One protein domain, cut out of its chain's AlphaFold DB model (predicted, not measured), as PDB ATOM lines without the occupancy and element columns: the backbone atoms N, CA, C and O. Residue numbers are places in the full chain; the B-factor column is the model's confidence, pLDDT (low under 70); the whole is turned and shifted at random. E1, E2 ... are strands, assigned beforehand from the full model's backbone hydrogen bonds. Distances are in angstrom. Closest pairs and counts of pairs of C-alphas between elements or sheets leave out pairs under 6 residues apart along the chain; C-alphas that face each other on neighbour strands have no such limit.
ATOM      1  N   LEU A 317     -45.706   6.165  -2.309       61.84
ATOM      2  CA  LEU A 317     -44.601   5.230  -2.604       61.84
ATOM      3  C   LEU A 317     -43.526   5.674  -3.628       61.84
ATOM      4  O   LEU A 317     -42.500   5.010  -3.734       61.84
ATOM      5  N   THR A 318     -43.730   6.740  -4.406       55.75
ATOM      6  CA  THR A 318     -42.821   7.157  -5.492       55.75
ATOM      7  C   THR A 318     -41.927   8.355  -5.179       55.75
ATOM      8  O   THR A 318     -40.878   8.483  -5.801       55.75
ATOM      9  N   GLU A 319     -42.331   9.248  -4.270       55.16
ATOM     10  CA  GLU A 319     -41.619  10.518  -4.018       55.16
ATOM     11  C   GLU A 319     -41.264  10.684  -2.532       55.16
ATOM     12  O   GLU A 319     -40.143  11.079  -2.206       55.16
ATOM     13  N   ASP A 320     -42.159  10.281  -1.629       63.59
ATOM     14  CA  ASP A 320     -42.004  10.515  -0.190       63.59
ATOM     15  C   ASP A 320     -41.002   9.555   0.482       63.59
ATOM     16  O   ASP A 320     -40.345   9.934   1.453       63.59
ATOM     17  N   LEU A 321     -40.821   8.329  -0.041       74.50
ATOM     18  CA  LEU A 321     -39.940   7.302   0.553       74.50
ATOM     19  C   LEU A 321     -38.474   7.753   0.682       74.50
ATOM     20  O   LEU A 321     -37.749   7.286   1.561       74.50
ATOM     21  N   ALA A 322     -38.032   8.688  -0.164       76.12
ATOM     22  CA  ALA A 322     -36.694   9.273  -0.092       76.12
ATOM     23  C   ALA A 322     -36.512  10.258   1.083       76.12
ATOM     24  O   ALA A 322     -35.378  10.632   1.389       76.12
ATOM     25  N   SER A 323     -37.614  10.670   1.722       79.00
ATOM     26  CA  SER A 323     -37.669  11.602   2.858       79.00
ATOM     27  C   SER A 323     -38.068  10.956   4.192       79.00
ATOM     28  O   SER A 323     -37.958  11.608   5.226       79.00
ATOM     29  N   ILE A 324     -38.494   9.684   4.175       82.69
ATOM     30  CA  ILE A 324     -38.761   8.885   5.380       82.69
ATOM     31  C   ILE A 324     -37.499   8.779   6.251       82.69
ATOM     32  O   ILE A 324     -36.394   8.562   5.749       82.69
ATOM     33  N   ASP A 325     -37.702   8.840   7.566       83.50
ATOM     34  CA  ASP A 325     -36.681   8.696   8.603       83.50
ATOM     35  C   ASP A 325     -37.197   7.707   9.669       83.50
ATOM     36  O   ASP A 325     -37.796   8.104  10.669       83.50
ATOM     37  N   ILE A 326     -37.057   6.396   9.405       85.44
ATOM     38  CA  ILE A 326     -37.639   5.328  10.251       85.44
ATOM     39  C   ILE A 326     -37.040   5.333  11.670       85.44
ATOM     40  O   ILE A 326     -37.717   4.971  12.622       85.44
ATOM     41  N   GLU A 327     -35.817   5.844  11.851       83.12
ATOM     42  CA  GLU A 327     -35.179   6.000  13.168       83.12
ATOM     43  C   GLU A 327     -35.899   6.999  14.102       83.12
ATOM     44  O   GLU A 327     -35.519   7.119  15.268       83.12
ATOM     45  N   LYS A 328     -36.886   7.762  13.607       84.00
ATOM     46  CA  LYS A 328     -37.556   8.837  14.365       84.00
ATOM     47  C   LYS A 328     -39.064   8.680  14.515       84.00
ATOM     48  O   LYS A 328     -39.649   9.424  15.301       84.00
ATOM     49  N   GLU A 329     -39.708   7.811  13.736       84.94
ATOM     50  CA  GLU A 329     -41.167   7.810  13.591       84.94
ATOM     51  C   GLU A 329     -41.720   6.393  13.349       84.94
ATOM     52  O   GLU A 329     -41.195   5.642  12.528       84.94
ATOM     53  N   ASP A 330     -42.814   6.047  14.033       85.69
ATOM     54  CA  ASP A 330     -43.420   4.708  14.035       85.69
ATOM     55  C   ASP A 330     -44.129   4.377  12.700       85.69
ATOM     56  O   ASP A 330     -45.346   4.529  12.547       85.69
ATOM     57  N   TYR A 331     -43.389   3.893  11.703       88.75
ATOM     58  CA  TYR A 331     -43.972   3.396  10.447       88.75
ATOM     59  C   TYR A 331     -44.514   1.973  10.601       88.75
ATOM     60  O   TYR A 331     -43.885   1.140  11.235       88.75
ATOM     61  N   ASN A 332     -45.683   1.677  10.034       88.38
ATOM     62  CA  ASN A 332     -46.299   0.342  10.006       88.38
ATOM     63  C   ASN A 332     -46.705  -0.009   8.565       88.38
ATOM     64  O   ASN A 332     -47.015   0.886   7.773       88.38
ATOM     65  N   MET A 333     -46.742  -1.302   8.235       89.75
ATOM     66  CA  MET A 333     -47.133  -1.800   6.914       89.75
ATOM     67  C   MET A 333     -48.430  -2.614   6.996       89.75
ATOM     68  O   MET A 333     -48.608  -3.424   7.906       89.75
ATOM     69  N   PHE A 334     -49.331  -2.375   6.044       88.44
ATOM     70  CA  PHE A 334     -50.666  -2.968   5.993       88.44
ATOM     71  C   PHE A 334     -50.981  -3.436   4.569       88.44
ATOM     72  O   PHE A 334     -50.684  -2.710   3.621       88.44
ATOM     73  N   ASP A 335     -51.594  -4.609   4.417       87.25
ATOM     74  CA  ASP A 335     -52.143  -5.093   3.146       87.25
ATOM     75  C   ASP A 335     -53.658  -4.899   3.190       87.25
ATOM     76  O   ASP A 335     -54.315  -5.335   4.136       87.25
ATOM     77  N   CYS A 336     -54.196  -4.169   2.217       87.81
ATOM     78  CA  CYS A 336     -55.594  -3.750   2.196       87.81
ATOM     79  C   CYS A 336     -56.361  -4.444   1.069       87.81
ATOM     80  O   CYS A 336     -55.868  -4.570  -0.051       87.81
ATOM     81  N   LYS A 337     -57.589  -4.867   1.361       87.38
ATOM     82  CA  LYS A 337     -58.486  -5.564   0.443       87.38
ATOM     83  C   LYS A 337     -59.936  -5.151   0.689       87.38
ATOM     84  O   LYS A 337     -60.480  -5.378   1.769       87.38
ATOM     85  N   SER A 338     -60.570  -4.544  -0.313       87.44
ATOM     86  CA  SER A 338     -61.952  -4.034  -0.253       87.44
ATOM     87  C   SER A 338     -62.201  -3.107   0.952       87.44
ATOM     88  O   SER A 338     -63.200  -3.230   1.661       87.44
ATOM     89  N   GLY A 339     -61.234  -2.225   1.228       88.00
ATOM     90  CA  GLY A 339     -61.275  -1.259   2.330       88.00
ATOM     91  C   GLY A 339     -61.072  -1.810   3.744       88.00
ATOM     92  O   GLY A 339     -61.128  -1.031   4.695       88.00
ATOM     93  N   PHE A 340     -60.819  -3.108   3.906       88.25
ATOM     94  CA  PHE A 340     -60.324  -3.701   5.153       88.25
ATOM     95  C   PHE A 340     -58.822  -3.951   5.027       88.25
ATOM     96  O   PHE A 340     -58.355  -4.264   3.936       88.25
ATOM     97  N   CYS A 341     -58.057  -3.817   6.107       89.94
ATOM     98  CA  CYS A 341     -56.612  -4.024   6.086       89.94
ATOM     99  C   CYS A 341     -56.142  -4.938   7.219       89.94
ATOM    100  O   CYS A 341     -56.663  -4.901   8.334       89.94
ATOM    101  N   GLU A 342     -55.092  -5.703   6.941       87.75
ATOM    102  CA  GLU A 342     -54.367  -6.518   7.916       87.75
ATOM    103  C   GLU A 342     -52.929  -5.994   8.040       87.75
ATOM    104  O   GLU A 342     -52.346  -5.508   7.066       87.75
ATOM    105  N   ARG A 343     -52.337  -6.056   9.239       85.50
ATOM    106  CA  ARG A 343     -50.919  -5.707   9.427       85.50
ATOM    107  C   ARG A 343     -50.049  -6.834   8.863       85.50
ATOM    108  O   ARG A 343     -50.341  -8.003   9.087       85.50
ATOM    109  N   THR A 344     -48.981  -6.483   8.152       86.31
ATOM    110  CA  THR A 344     -48.129  -7.433   7.410       86.31
ATOM    111  C   THR A 344     -46.648  -7.149   7.649       86.31
ATOM    112  O   THR A 344     -46.221  -5.997   7.764       86.31
ATOM    113  N   SER A 345     -45.856  -8.218   7.712       85.94
ATOM    114  CA  SER A 345     -44.394  -8.168   7.789       85.94
ATOM    115  C   SER A 345     -43.746  -7.915   6.410       85.94
ATOM    116  O   SER A 345     -44.261  -8.349   5.379       85.94
ATOM    117  N   GLY A 346     -42.581  -7.257   6.342       88.19
ATOM    118  CA  GLY A 346     -41.909  -6.964   5.064       88.19
ATOM    119  C   GLY A 346     -40.647  -6.103   5.131       88.19
ATOM    120  O   GLY A 346     -40.123  -5.812   6.201       88.19
ATOM    121  N   PHE A 347     -40.166  -5.678   3.958       87.81
ATOM    122  CA  PHE A 347     -38.983  -4.829   3.794       87.81
ATOM    123  C   PHE A 347     -39.238  -3.623   2.887       87.81
ATOM    124  O   PHE A 347     -39.598  -3.766   1.717       87.81
ATOM    125  N   ILE A 348     -38.933  -2.435   3.403       88.00
ATOM    126  CA  ILE A 348     -38.949  -1.159   2.676       88.00
ATOM    127  C   ILE A 348     -37.515  -0.704   2.366       88.00
ATOM    128  O   ILE A 348     -36.638  -0.735   3.226       88.00
ATOM    129  N   LYS A 349     -37.279  -0.195   1.154       86.25
ATOM    130  CA  LYS A 349     -36.132   0.673   0.844       86.25
ATOM    131  C   LYS A 349     -36.526   2.139   1.004       86.25
ATOM    132  O   LYS A 349     -37.562   2.554   0.491       86.25
ATOM    133  N   TYR A 350     -35.690   2.929   1.674       86.50
ATOM    134  CA  TYR A 350     -35.994   4.332   1.975       86.50
ATOM    135  C   TYR A 350     -34.747   5.228   2.011       86.50
ATOM    136  O   TYR A 350     -33.614   4.776   1.811       86.50
ATOM    137  N   GLY A 351     -34.974   6.524   2.235       84.06
ATOM    138  CA  GLY A 351     -33.935   7.550   2.284       84.06
ATOM    139  C   GLY A 351     -33.405   7.934   0.900       84.06
ATOM    140  O   GLY A 351     -33.777   7.362  -0.129       84.06
ATOM    141  N   ILE A 352     -32.523   8.936   0.855       81.94
ATOM    142  CA  ILE A 352     -32.022   9.498  -0.407       81.94
ATOM    143  C   ILE A 352     -31.346   8.400  -1.243       81.94
ATOM    144  O   ILE A 352     -30.385   7.758  -0.813       81.94
ATOM    145  N   GLY A 353     -31.867   8.188  -2.455       82.88
ATOM    146  CA  GLY A 353     -31.385   7.159  -3.376       82.88
ATOM    147  C   GLY A 353     -31.719   5.719  -2.973       82.88
ATOM    148  O   GLY A 353     -31.063   4.815  -3.479       82.88
ATOM    149  N   PHE A 354     -32.701   5.496  -2.087       81.69
ATOM    150  CA  PHE A 354     -33.104   4.162  -1.609       81.69
ATOM    151  C   PHE A 354     -31.951   3.393  -0.941       81.69
ATOM    152  O   PHE A 354     -31.767   2.193  -1.142       81.69
ATOM    153  N   SER A 355     -31.128   4.122  -0.184       83.06
ATOM    154  CA  SER A 355     -29.875   3.635   0.398       83.06
ATOM    155  C   SER A 355     -30.051   2.891   1.727       83.06
ATOM    156  O   SER A 355     -29.259   1.989   2.006       83.06
ATOM    157  N   LYS A 356     -31.091   3.209   2.511       87.75
ATOM    158  CA  LYS A 356     -31.438   2.516   3.764       87.75
ATOM    159  C   LYS A 356     -32.464   1.402   3.525       87.75
ATOM    160  O   LYS A 356     -33.196   1.421   2.532       87.75
ATOM    161  N   THR A 357     -32.528   0.435   4.443       87.38
ATOM    162  CA  THR A 357     -33.536  -0.643   4.432       87.38
ATOM    163  C   THR A 357     -34.214  -0.730   5.794       87.38
ATOM    164  O   THR A 357     -33.531  -0.724   6.814       87.38
ATOM    165  N   GLY A 358     -35.543  -0.800   5.812       88.69
ATOM    166  CA  GLY A 358     -36.337  -1.036   7.012       88.69
ATOM    167  C   GLY A 358     -36.991  -2.413   6.980       88.69
ATOM    168  O   GLY A 358     -37.429  -2.850   5.916       88.69
ATOM    169  N   GLU A 359     -37.052  -3.076   8.129       90.12
ATOM    170  CA  GLU A 359     -37.776  -4.326   8.374       90.12
ATOM    171  C   GLU A 359     -39.040  -4.007   9.179       90.12
ATOM    172  O   GLU A 359     -38.963  -3.454  10.274       90.12
ATOM    173  N   CYS A 360     -40.202  -4.314   8.612       87.12
ATOM    174  CA  CYS A 360     -41.508  -4.199   9.254       87.12
ATOM    175  C   CYS A 360     -41.964  -5.599   9.682       87.12
ATOM    176  O   CYS A 360     -41.742  -6.566   8.953       87.12
ATOM    177  N   SER A 361     -42.612  -5.720  10.835       83.69
ATOM    178  CA  SER A 361     -43.064  -6.999  11.393       83.69
ATOM    179  C   SER A 361     -44.480  -6.859  11.951       83.69
ATOM    180  O   SER A 361     -44.922  -5.759  12.272       83.69
ATOM    181  N   GLU A 362     -45.199  -7.970  12.067       77.50
ATOM    182  CA  GLU A 362     -46.433  -8.033  12.853       77.50
ATOM    183  C   GLU A 362     -46.154  -7.920  14.363       77.50
ATOM    184  O   GLU A 362     -46.889  -7.213  15.058       77.50
ATOM    185  N   ASP A 363     -45.071  -8.550  14.838       75.88
ATOM    186  CA  ASP A 363     -44.680  -8.636  16.255       75.88
ATOM    187  C   ASP A 363     -44.130  -7.300  16.785       75.88
ATOM    188  O   ASP A 363     -44.411  -6.884  17.911       75.88
ATOM    189  N   PHE A 364     -43.364  -6.587  15.953       69.12
ATOM    190  CA  PHE A 364     -42.869  -5.247  16.261       69.12
ATOM    191  C   PHE A 364     -43.822  -4.198  15.674       69.12
ATOM    192  O   PHE A 364     -43.889  -4.020  14.463       69.12
ATOM    193  N   TYR A 365     -44.524  -3.456  16.540       77.62
ATOM    194  CA  TYR A 365     -45.526  -2.417  16.210       77.62
ATOM    195  C   TYR A 365     -44.980  -1.186  15.438       77.62
ATOM    196  O   TYR A 365     -45.612  -0.126  15.424       77.62
ATOM    197  N   TYR A 366     -43.790  -1.290  14.851       85.00
ATOM    198  CA  TYR A 366     -43.081  -0.282  14.073       85.00
ATOM    199  C   TYR A 366     -42.009  -0.967  13.210       85.00
ATOM    200  O   TYR A 366     -41.419  -1.973  13.606       85.00
ATOM    201  N   CYS A 367     -41.727  -0.418  12.031       87.50
ATOM    202  CA  CYS A 367     -40.586  -0.831  11.222       87.50
ATOM    203  C   CYS A 367     -39.276  -0.367  11.883       87.50
ATOM    204  O   CYS A 367     -39.215   0.722  12.449       87.50
ATOM    205  N   THR A 368     -38.210  -1.158  11.767       89.31
ATOM    206  CA  THR A 368     -36.869  -0.843  12.293       89.31
ATOM    207  C   THR A 368     -35.847  -0.755  11.168       89.31
ATOM    208  O   THR A 368     -36.004  -1.400  10.133       89.31
ATOM    209  N   GLU A 369     -34.794   0.053  11.319       88.56
ATOM    210  CA  GLU A 369     -33.690   0.044  10.353       88.56
ATOM    211  C   GLU A 369     -32.842  -1.222  10.499       88.56
ATOM    212  O   GLU A 369     -32.494  -1.619  11.611       88.56
ATOM    213  N   ARG A 370     -32.482  -1.835   9.365       83.00
ATOM    214  CA  ARG A 370     -31.639  -3.029   9.324       83.00
ATOM    215  C   ARG A 370     -30.328  -2.740   8.601       83.00
ATOM    216  O   ARG A 370     -30.337  -2.372   7.422       83.00
ATOM    217  N   ASP A 371     -29.216  -2.979   9.294       73.38
ATOM    218  CA  ASP A 371     -27.872  -2.928   8.714       73.38
ATOM    219  C   ASP A 371     -27.761  -3.816   7.458       73.38
ATOM    220  O   ASP A 371     -28.406  -4.864   7.324       73.38
ATOM    221  N   TRP A 372     -26.976  -3.344   6.486       63.38
ATOM    222  CA  TRP A 372     -27.028  -3.849   5.111       63.38
ATOM    223  C   TRP A 372     -26.279  -5.185   4.895       63.38
ATOM    224  O   TRP A 372     -25.576  -5.671   5.776       63.38
ATOM    225  N   GLU A 373     -26.445  -5.781   3.707       59.09
ATOM    226  CA  GLU A 373     -25.985  -7.139   3.332       59.09
ATOM    227  C   GLU A 373     -26.683  -8.310   4.058       59.09
ATOM    228  O   GLU A 373     -26.223  -9.453   4.017       59.09
ATOM    229  N   SER A 374     -27.879  -8.082   4.610       64.19
ATOM    230  CA  SER A 374     -28.802  -9.179   4.928       64.19
ATOM    231  C   SER A 374     -29.332  -9.862   3.653       64.19
ATOM    232  O   SER A 374     -29.669  -9.230   2.646       64.19
ATOM    233  N   SER A 375     -29.404 -11.193   3.694       72.50
ATOM    234  CA  SER A 375     -29.922 -12.029   2.607       72.50
ATOM    235  C   SER A 375     -30.821 -13.119   3.174       72.50
ATOM    236  O   SER A 375     -30.403 -13.821   4.094       72.50
ATOM    237  N   ILE A 376     -32.010 -13.289   2.606       72.56
ATOM    238  CA  ILE A 376     -33.031 -14.219   3.096       72.56
ATOM    239  C   ILE A 376     -33.057 -15.418   2.155       72.56
ATOM    240  O   ILE A 376     -33.293 -15.263   0.957       72.56
ATOM    241  N   GLU A 377     -32.779 -16.611   2.674       69.88
ATOM    242  CA  GLU A 377     -32.811 -17.853   1.899       69.88
ATOM    243  C   GLU A 377     -34.039 -18.683   2.289       69.88
ATOM    244  O   GLU A 377     -34.191 -19.074   3.443       69.88
ATOM    245  N   GLY A 378     -34.913 -18.928   1.312       64.88
ATOM    246  CA  GLY A 378     -36.057 -19.834   1.409       64.88
ATOM    247  C   GLY A 378     -35.939 -20.961   0.381       64.88
ATOM    248  O   GLY A 378     -35.048 -20.962  -0.471       64.88
ATOM    249  N   ASN A 379     -36.850 -21.933   0.424       59.31
ATOM    250  CA  ASN A 379     -36.701 -23.170  -0.354       59.31
ATOM    251  C   ASN A 379     -36.593 -22.951  -1.878       59.31
ATOM    252  O   ASN A 379     -35.819 -23.651  -2.532       59.31
ATOM    253  N   ALA A 380     -37.301 -21.966  -2.444       58.25
ATOM    254  CA  ALA A 380     -37.249 -21.669  -3.880       58.25
ATOM    255  C   ALA A 380     -36.069 -20.771  -4.305       58.25
ATOM    256  O   ALA A 380     -35.842 -20.594  -5.505       58.25
ATOM    257  N   GLY A 381     -35.316 -20.176  -3.371       71.75
ATOM    258  CA  GLY A 381     -34.284 -19.207  -3.729       71.75
ATOM    259  C   GLY A 381     -33.810 -18.285  -2.611       71.75
ATOM    260  O   GLY A 381     -34.229 -18.366  -1.459       71.75
ATOM    261  N   LYS A 382     -32.944 -17.351  -2.997       80.12
ATOM    262  CA  LYS A 382     -32.325 -16.366  -2.116       80.12
ATOM    263  C   LYS A 382     -32.682 -14.944  -2.551       80.12
ATOM    264  O   LYS A 382     -32.387 -14.555  -3.682       80.12
ATOM    265  N   LEU A 383     -33.301 -14.179  -1.655       79.25
ATOM    266  CA  LEU A 383     -33.541 -12.745  -1.801       79.25
ATOM    267  C   LEU A 383     -32.335 -11.996  -1.215       79.25
ATOM    268  O   LEU A 383     -32.032 -12.118  -0.028       79.25
ATOM    269  N   ASN A 384     -31.631 -11.235  -2.051       80.75
ATOM    270  CA  ASN A 384     -30.454 -10.462  -1.671       80.75
ATOM    271  C   ASN A 384     -30.804  -8.965  -1.661       80.75
ATOM    272  O   ASN A 384     -31.188  -8.383  -2.682       80.75
ATOM    273  N   ILE A 385     -30.661  -8.331  -0.498       81.31
ATOM    274  CA  ILE A 385     -30.972  -6.914  -0.301       81.31
ATOM    275  C   ILE A 385     -29.727  -6.089  -0.661       81.31
ATOM    276  O   ILE A 385     -28.867  -5.828   0.175       81.31
ATOM    277  N   SER A 386     -29.607  -5.693  -1.931       74.19
ATOM    278  CA  SER A 386     -28.367  -5.141  -2.497       74.19
ATOM    279  C   SER A 386     -28.542  -3.728  -3.060       74.19
ATOM    280  O   SER A 386     -29.215  -3.531  -4.073       74.19
ATOM    281  N   GLY A 387     -27.877  -2.742  -2.450       73.94
ATOM    282  CA  GLY A 387     -27.881  -1.356  -2.929       73.94
ATOM    283  C   GLY A 387     -29.278  -0.724  -2.915       73.94
ATOM    284  O   GLY A 387     -29.995  -0.826  -1.920       73.94
ATOM    285  N   THR A 388     -29.655  -0.079  -4.022       70.56
ATOM    286  CA  THR A 388     -30.857   0.770  -4.158       70.56
ATOM    287  C   THR A 388     -32.165   0.005  -4.420       70.56
ATOM    288  O   THR A 388     -33.148   0.593  -4.870       70.56
ATOM    289  N   GLY A 389     -32.184  -1.314  -4.219       76.31
ATOM    290  CA  GLY A 389     -33.331  -2.168  -4.526       76.31
ATOM    291  C   GLY A 389     -33.135  -3.605  -4.049       76.31
ATOM    292  O   GLY A 389     -32.293  -3.878  -3.191       76.31
ATOM    293  N   PHE A 390     -33.913  -4.517  -4.625       80.75
ATOM    294  CA  PHE A 390     -33.894  -5.944  -4.305       80.75
ATOM    295  C   PHE A 390     -33.432  -6.767  -5.511       80.75
ATOM    296  O   PHE A 390     -33.779  -6.464  -6.655       80.75
ATOM    297  N   THR A 391     -32.656  -7.823  -5.261       81.06
ATOM    298  CA  THR A 391     -32.324  -8.841  -6.266       81.06
ATOM    299  C   THR A 391     -32.709 -10.222  -5.753       81.06
ATOM    300  O   THR A 391     -32.630 -10.489  -4.556       81.06
ATOM    301  N   TYR A 392     -33.131 -11.117  -6.642       78.00
ATOM    302  CA  TYR A 392     -33.521 -12.477  -6.281       78.00
ATOM    303  C   TYR A 392     -32.811 -13.518  -7.146       78.00
ATOM    304  O   TYR A 392     -32.435 -13.272  -8.295       78.00
ATOM    305  N   THR A 393     -32.622 -14.697  -6.566       77.44
ATOM    306  CA  THR A 393     -31.865 -15.802  -7.149       77.44
ATOM    307  C   THR A 393     -32.645 -17.096  -6.947       77.44
ATOM    308  O   THR A 393     -32.820 -17.536  -5.814       77.44
ATOM    309  N   ILE A 394     -33.132 -17.706  -8.032       71.19
ATOM    310  CA  ILE A 394     -33.923 -18.949  -7.982       71.19
ATOM    311  C   ILE A 394     -32.996 -20.157  -7.768       71.19
ATOM    312  O   ILE A 394     -31.886 -20.204  -8.306       71.19
ATOM    313  N   LYS A 395     -33.460 -21.145  -6.995       68.44
ATOM    314  CA  LYS A 395     -32.759 -22.397  -6.672       68.44
ATOM    315  C   LYS A 395     -33.412 -23.574  -7.409       68.44
ATOM    316  O   LYS A 395     -34.351 -24.189  -6.912       68.44
ATOM    317  N   HIS A 396     -32.927 -23.897  -8.609       57.72
ATOM    318  CA  HIS A 396     -33.461 -25.000  -9.422       57.72
ATOM    319  C   HIS A 396     -32.924 -26.377  -8.975       57.72
ATOM    320  O   HIS A 396     -32.198 -27.068  -9.689       57.72
ATOM    321  N   GLY A 397     -33.326 -26.802  -7.774       69.56
ATOM    322  CA  GLY A 397     -32.975 -28.108  -7.208       69.56
ATOM    323  C   GLY A 397     -31.578 -28.142  -6.578       69.56
ATOM    324  O   GLY A 397     -31.207 -27.247  -5.824       69.56
ATOM    325  N   LEU A 398     -30.818 -29.212  -6.843       54.56
ATOM    326  CA  LEU A 398     -29.539 -29.498  -6.170       54.56
ATOM    327  C   LEU A 398     -28.302 -28.820  -6.789       54.56
ATOM    328  O   LEU A 398     -27.214 -28.968  -6.233       54.56
ATOM    329  N   PHE A 399     -28.424 -28.111  -7.917       45.91
ATOM    330  CA  PHE A 399     -27.277 -27.529  -8.621       45.91
ATOM    331  C   PHE A 399     -27.518 -26.092  -9.092       45.91
ATOM    332  O   PHE A 399     -28.630 -25.736  -9.456       45.91
ATOM    333  N   GLU A 400     -26.422 -25.329  -9.043       49.19
ATOM    334  CA  GLU A 400     -26.166 -23.944  -9.473       49.19
ATOM    335  C   GLU A 400     -27.335 -22.940  -9.485       49.19
ATOM    336  O   GLU A 400     -28.284 -23.000 -10.262       49.19
ATOM    337  N   TYR A 401     -27.177 -21.928  -8.631       61.62
ATOM    338  CA  TYR A 401     -28.006 -20.735  -8.585       61.62
ATOM    339  C   TYR A 401     -27.910 -19.910  -9.874       61.62
ATOM    340  O   TYR A 401     -26.822 -19.677 -10.403       61.62
ATOM    341  N   ASP A 402     -29.054 -19.384 -10.309       66.44
ATOM    342  CA  ASP A 402     -29.130 -18.397 -11.386       66.44
ATOM    343  C   ASP A 402     -28.394 -17.093 -11.001       66.44
ATOM    344  O   ASP A 402     -28.326 -16.723  -9.822       66.44
ATOM    345  N   ALA A 403     -27.883 -16.342 -11.982       74.62
ATOM    346  CA  ALA A 403     -27.324 -15.014 -11.706       74.62
ATOM    347  C   ALA A 403     -28.407 -14.101 -11.073       74.62
ATOM    348  O   ALA A 403     -29.537 -14.114 -11.567       74.62
ATOM    349  N   PRO A 404     -28.107 -13.311 -10.016       79.31
ATOM    350  CA  PRO A 404     -29.109 -12.486  -9.339       79.31
ATOM    351  C   PRO A 404     -29.841 -11.542 -10.297       79.31
ATOM    352  O   PRO A 404     -29.220 -10.746 -11.005       79.31
ATOM    353  N   LYS A 405     -31.173 -11.623 -10.304       77.81
ATOM    354  CA  LYS A 405     -32.051 -10.807 -11.153       77.81
ATOM    355  C   LYS A 405     -32.585  -9.627 -10.338       77.81
ATOM    356  O   LYS A 405     -33.026  -9.847  -9.209       77.81
ATOM    357  N   PRO A 406     -32.544  -8.385 -10.851       77.06
ATOM    358  CA  PRO A 406     -33.169  -7.249 -10.180       77.06
ATOM    359  C   PRO A 406     -34.691  -7.394 -10.202       77.06
ATOM    360  O   PRO A 406     -35.257  -7.785 -11.221       77.06
ATOM    361  N   VAL A 407     -35.341  -7.053  -9.091       71.94
ATOM    362  CA  VAL A 407     -36.805  -7.004  -8.999       71.94
ATOM    363  C   VAL A 407     -37.331  -5.796  -9.774       71.94
ATOM    364  O   VAL A 407     -36.904  -4.660  -9.548       71.94
ATOM    365  N   THR A 408     -38.292  -6.029 -10.664       66.44
ATOM    366  CA  THR A 408     -39.037  -5.003 -11.394       66.44
ATOM    367  C   THR A 408     -40.476  -4.922 -10.877       66.44
ATOM    368  O   THR A 408     -41.224  -5.899 -10.842       66.44
ATOM    369  N   GLY A 409     -40.854  -3.727 -10.413       60.72
ATOM    370  CA  GLY A 409     -42.095  -3.506  -9.670       60.72
ATOM    371  C   GLY A 409     -43.371  -3.856 -10.443       60.72
ATOM    372  O   GLY A 409     -43.486  -3.531 -11.627       60.72
ATOM    373  N   GLY A 410     -44.335  -4.480  -9.755       54.94
ATOM    374  CA  GLY A 410     -45.660  -4.796 -10.303       54.94
ATOM    375  C   GLY A 410     -45.677  -5.878 -11.389       54.94
ATOM    376  O   GLY A 410     -46.619  -5.924 -12.182       54.94
ATOM    377  N   LYS A 411     -44.626  -6.707 -11.482       53.31
ATOM    378  CA  LYS A 411     -44.520  -7.814 -12.457       53.31
ATOM    379  C   LYS A 411     -43.828  -9.058 -11.920       53.31
ATOM    380  O   LYS A 411     -44.218 -10.160 -12.301       53.31
ATOM    381  N   ASP A 412     -42.812  -8.884 -11.082       54.19
ATOM    382  CA  ASP A 412     -42.108  -9.998 -10.455       54.19
ATOM    383  C   ASP A 412     -42.801 -10.426  -9.151       54.19
ATOM    384  O   ASP A 412     -43.350  -9.600  -8.426       54.19
ATOM    385  N   TYR A 413     -42.747 -11.727  -8.860       55.19
ATOM    386  CA  TYR A 413     -43.315 -12.379  -7.675       55.19
ATOM    387  C   TYR A 413     -42.335 -13.448  -7.178       55.19
ATOM    388  O   TYR A 413     -41.624 -14.056  -7.986       55.19
ATOM    389  N   PHE A 414     -42.279 -13.693  -5.867       58.16
ATOM    390  CA  PHE A 414     -41.340 -14.655  -5.281       58.16
ATOM    391  C   PHE A 414     -42.024 -15.496  -4.202       58.16
ATOM    392  O   PHE A 414     -42.863 -15.014  -3.451       58.16
ATOM    393  N   PHE A 415     -41.640 -16.765  -4.110       54.56
ATOM    394  CA  PHE A 415     -42.210 -17.715  -3.161       54.56
ATOM    395  C   PHE A 415     -41.112 -18.159  -2.195       54.56
ATOM    396  O   PHE A 415     -40.379 -19.115  -2.452       54.56
ATOM    397  N   ALA A 416     -40.951 -17.422  -1.097       49.44
ATOM    398  CA  ALA A 416     -40.168 -17.910   0.027       49.44
ATOM    399  C   ALA A 416     -41.024 -18.930   0.778       49.44
ATOM    400  O   ALA A 416     -42.090 -18.577   1.255       49.44
ATOM    401  N   TYR A 417     -40.544 -20.168   0.885       46.31
ATOM    402  CA  TYR A 417     -41.060 -21.150   1.838       46.31
ATOM    403  C   TYR A 417     -39.964 -21.359   2.880       46.31
ATOM    404  O   TYR A 417     -38.822 -21.662   2.510       46.31
ATOM    405  N   GLY A 418     -40.277 -21.128   4.151       42.44
ATOM    406  CA  GLY A 418     -39.332 -21.196   5.269       42.44
ATOM    407  C   GLY A 418     -39.857 -22.077   6.400       42.44
ATOM    408  O   GLY A 418     -41.037 -22.407   6.443       42.44
ATOM    409  N   THR A 419     -38.996 -22.442   7.349       39.34
ATOM    410  CA  THR A 419     -39.368 -23.308   8.487       39.34
ATOM    411  C   THR A 419     -40.352 -22.667   9.473       39.34
ATOM    412  O   THR A 419     -40.846 -23.355  10.359       39.34
ATOM    413  N   TYR A 420     -40.645 -21.371   9.321       42.88
ATOM    414  CA  TYR A 420     -41.546 -20.600  10.176       42.88
ATOM    415  C   TYR A 420     -42.466 -19.705   9.322       42.88
ATOM    416  O   TYR A 420     -42.146 -18.549   9.076       42.88
ATOM    417  N   LYS A 421     -43.581 -20.285   8.850       53.22
ATOM    418  CA  LYS A 421     -44.815 -19.637   8.344       53.22
ATOM    419  C   LYS A 421     -44.668 -18.291   7.599       53.22
ATOM    420  O   LYS A 421     -45.193 -17.276   8.047       53.22
ATOM    421  N   TYR A 422     -44.065 -18.324   6.414       50.28
ATOM    422  CA  TYR A 422     -44.289 -17.319   5.368       50.28
ATOM    423  C   TYR A 422     -44.453 -18.055   4.039       50.28
ATOM    424  O   TYR A 422     -43.626 -18.919   3.733       50.28
ATOM    425  N   ASP A 423     -45.499 -17.721   3.274       55.75
ATOM    426  CA  ASP A 423     -45.942 -18.544   2.135       55.75
ATOM    427  C   ASP A 423     -45.750 -17.844   0.771       55.75
ATOM    428  O   ASP A 423     -45.587 -18.498  -0.263       55.75
ATOM    429  N   TYR A 424     -45.757 -16.505   0.747       60.41
ATOM    430  CA  TYR A 424     -45.742 -15.695  -0.479       60.41
ATOM    431  C   TYR A 424     -45.078 -14.323  -0.265       60.41
ATOM    432  O   TYR A 424     -45.281 -13.684   0.768       60.41
ATOM    433  N   ILE A 425     -44.310 -13.861  -1.263       66.12
ATOM    434  CA  ILE A 425     -43.763 -12.500  -1.339       66.12
ATOM    435  C   ILE A 425     -44.380 -11.738  -2.517       66.12
ATOM    436  O   ILE A 425     -44.211 -12.121  -3.681       66.12
ATOM    437  N   THR A 426     -44.995 -10.595  -2.212       64.75
ATOM    438  CA  THR A 426     -45.490  -9.624  -3.201       64.75
ATOM    439  C   THR A 426     -44.564  -8.404  -3.321       64.75
ATOM    440  O   THR A 426     -43.937  -7.981  -2.344       64.75
ATOM    441  N   PHE A 427     -44.479  -7.828  -4.526       67.50
ATOM    442  CA  PHE A 427     -43.634  -6.672  -4.856       67.50
ATOM    443  C   PHE A 427     -44.458  -5.556  -5.514       67.50
ATOM    444  O   PHE A 427     -44.535  -5.451  -6.744       67.50
ATOM    445  N   SER A 428     -45.055  -4.677  -4.703       59.88
ATOM    446  CA  SER A 428     -45.850  -3.553  -5.225       59.88
ATOM    447  C   SER A 428     -45.009  -2.570  -6.052       59.88
ATOM    448  O   SER A 428     -45.512  -1.957  -6.993       59.88
ATOM    449  N   ASN A 429     -43.709  -2.445  -5.754       68.75
ATOM    450  CA  ASN A 429     -42.732  -1.723  -6.568       68.75
ATOM    451  C   ASN A 429     -41.293  -2.240  -6.308       68.75
ATOM    452  O   ASN A 429     -41.086  -3.137  -5.500       68.75
ATOM    453  N   ALA A 430     -40.276  -1.676  -6.975       72.25
ATOM    454  CA  ALA A 430     -38.870  -2.102  -6.838       72.25
ATOM    455  C   ALA A 430     -38.200  -1.746  -5.483       72.25
ATOM    456  O   ALA A 430     -37.022  -2.050  -5.271       72.25
ATOM    457  N   HIS A 431     -38.938  -1.094  -4.582       78.38
ATOM    458  CA  HIS A 431     -38.493  -0.567  -3.291       78.38
ATOM    459  C   HIS A 431     -39.361  -1.048  -2.109       78.38
ATOM    460  O   HIS A 431     -39.082  -0.661  -0.976       78.38
ATOM    461  N   LEU A 432     -40.360  -1.915  -2.336       75.69
ATOM    462  CA  LEU A 432     -41.190  -2.506  -1.281       75.69
ATOM    463  C   LEU A 432     -41.426  -4.005  -1.514       75.69
ATOM    464  O   LEU A 432     -41.761  -4.430  -2.619       75.69
ATOM    465  N   VAL A 433     -41.262  -4.778  -0.443       79.56
ATOM    466  CA  VAL A 433     -41.411  -6.236  -0.374       79.56
ATOM    467  C   VAL A 433     -42.311  -6.557   0.813       79.56
ATOM    468  O   VAL A 433     -42.044  -6.064   1.906       79.56
ATOM    469  N   ALA A 434     -43.331  -7.390   0.635       74.19
ATOM    470  CA  ALA A 434     -44.214  -7.799   1.729       74.19
ATOM    471  C   ALA A 434     -44.431  -9.310   1.754       74.19
ATOM    472  O   ALA A 434     -44.518  -9.942   0.697       74.19
ATOM    473  N   PHE A 435     -44.526  -9.865   2.962       75.62
ATOM    474  CA  PHE A 435     -44.880 -11.256   3.206       75.62
ATOM    475  C   PHE A 435     -46.374 -11.342   3.509       75.62
ATOM    476  O   PHE A 435     -46.870 -10.680   4.424       75.62
ATOM    477  N   VAL A 436     -47.082 -12.174   2.748       62.03
ATOM    478  CA  VAL A 436     -48.500 -12.463   2.994       62.03
ATOM    479  C   VAL A 436     -48.616 -13.837   3.648       62.03
ATOM    480  O   VAL A 436     -47.866 -14.767   3.333       62.03
ATOM    481  N   LYS A 437     -49.548 -13.932   4.591       57.34
ATOM    482  CA  LYS A 437     -49.787 -15.068   5.483       57.34
ATOM    483  C   LYS A 437     -50.931 -15.933   4.936       57.34
ATOM    484  O   LYS A 437     -51.833 -15.406   4.291       57.34
ATOM    485  N   ASN A 438     -50.937 -17.224   5.260       53.62
ATOM    486  CA  ASN A 438     -52.025 -18.170   4.976       53.62
ATOM    487  C   ASN A 438     -52.279 -18.456   3.480       53.62
ATOM    488  O   ASN A 438     -53.375 -18.219   2.965       53.62
ATOM    489  N   VAL A 439     -51.315 -19.089   2.805       54.00
ATOM    490  CA  VAL A 439     -51.606 -19.888   1.598       54.00
ATOM    491  C   VAL A 439     -51.480 -21.372   1.940       54.00
ATOM    492  O   VAL A 439     -50.382 -21.895   2.102       54.00
TER     493      VAL A 439
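AT A GLANCE: This is residues 317 to 439 of the 1227 residues of an uncharacterized protein of Neocallimastix californiae (UniProt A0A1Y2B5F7). With little regular structure, a four-strand antiparallel sheet, E4 E3 E9 E8, is crossed, partly face to face, by the hairpin E1 E2; the antiparallel meander E5 E6 E7 lies beyond its other face. The 123 residues, all strand by class, include nine named strands, E1 to E9, and no named helix. The whole is compact, radius of gyration of the C-alphas 14.4 A, spanning 44 by 32 by 24 A.

IN THESE COORDINATES: From C-alpha 331 at (-43.972, 3.396, 10.447), E1, 331 to 337, runs 19.8 A. Next find E2, 340 to 343; E3, 346 to 350; E4, 356 to 360; E5, 375 to 378; E6, 381 to 386; E7, 389 to 394; E8, 424 to 429; and E9, 432 to 436, ending at (-48.500, -12.463, 2.994).

HOW THE PARTS SIT: Look for N and O within hydrogen-bond range: N 335 and O 342, 2.9 A, in hairpin E1 E2; N 347 and O 433, 2.8 A, between antiparallel E3 and E9. The sandwich's two sheets have strands at 71 degrees. The closest C-alphas of E3 and E7, Lys 349 and Gly 389, are 6.7 A apart.

THE WHOLE: The printed part has no cut. Links E4 to E5 and E7 to E8 are long; 46 residues have pLDDT under 70, among them 408 to 429.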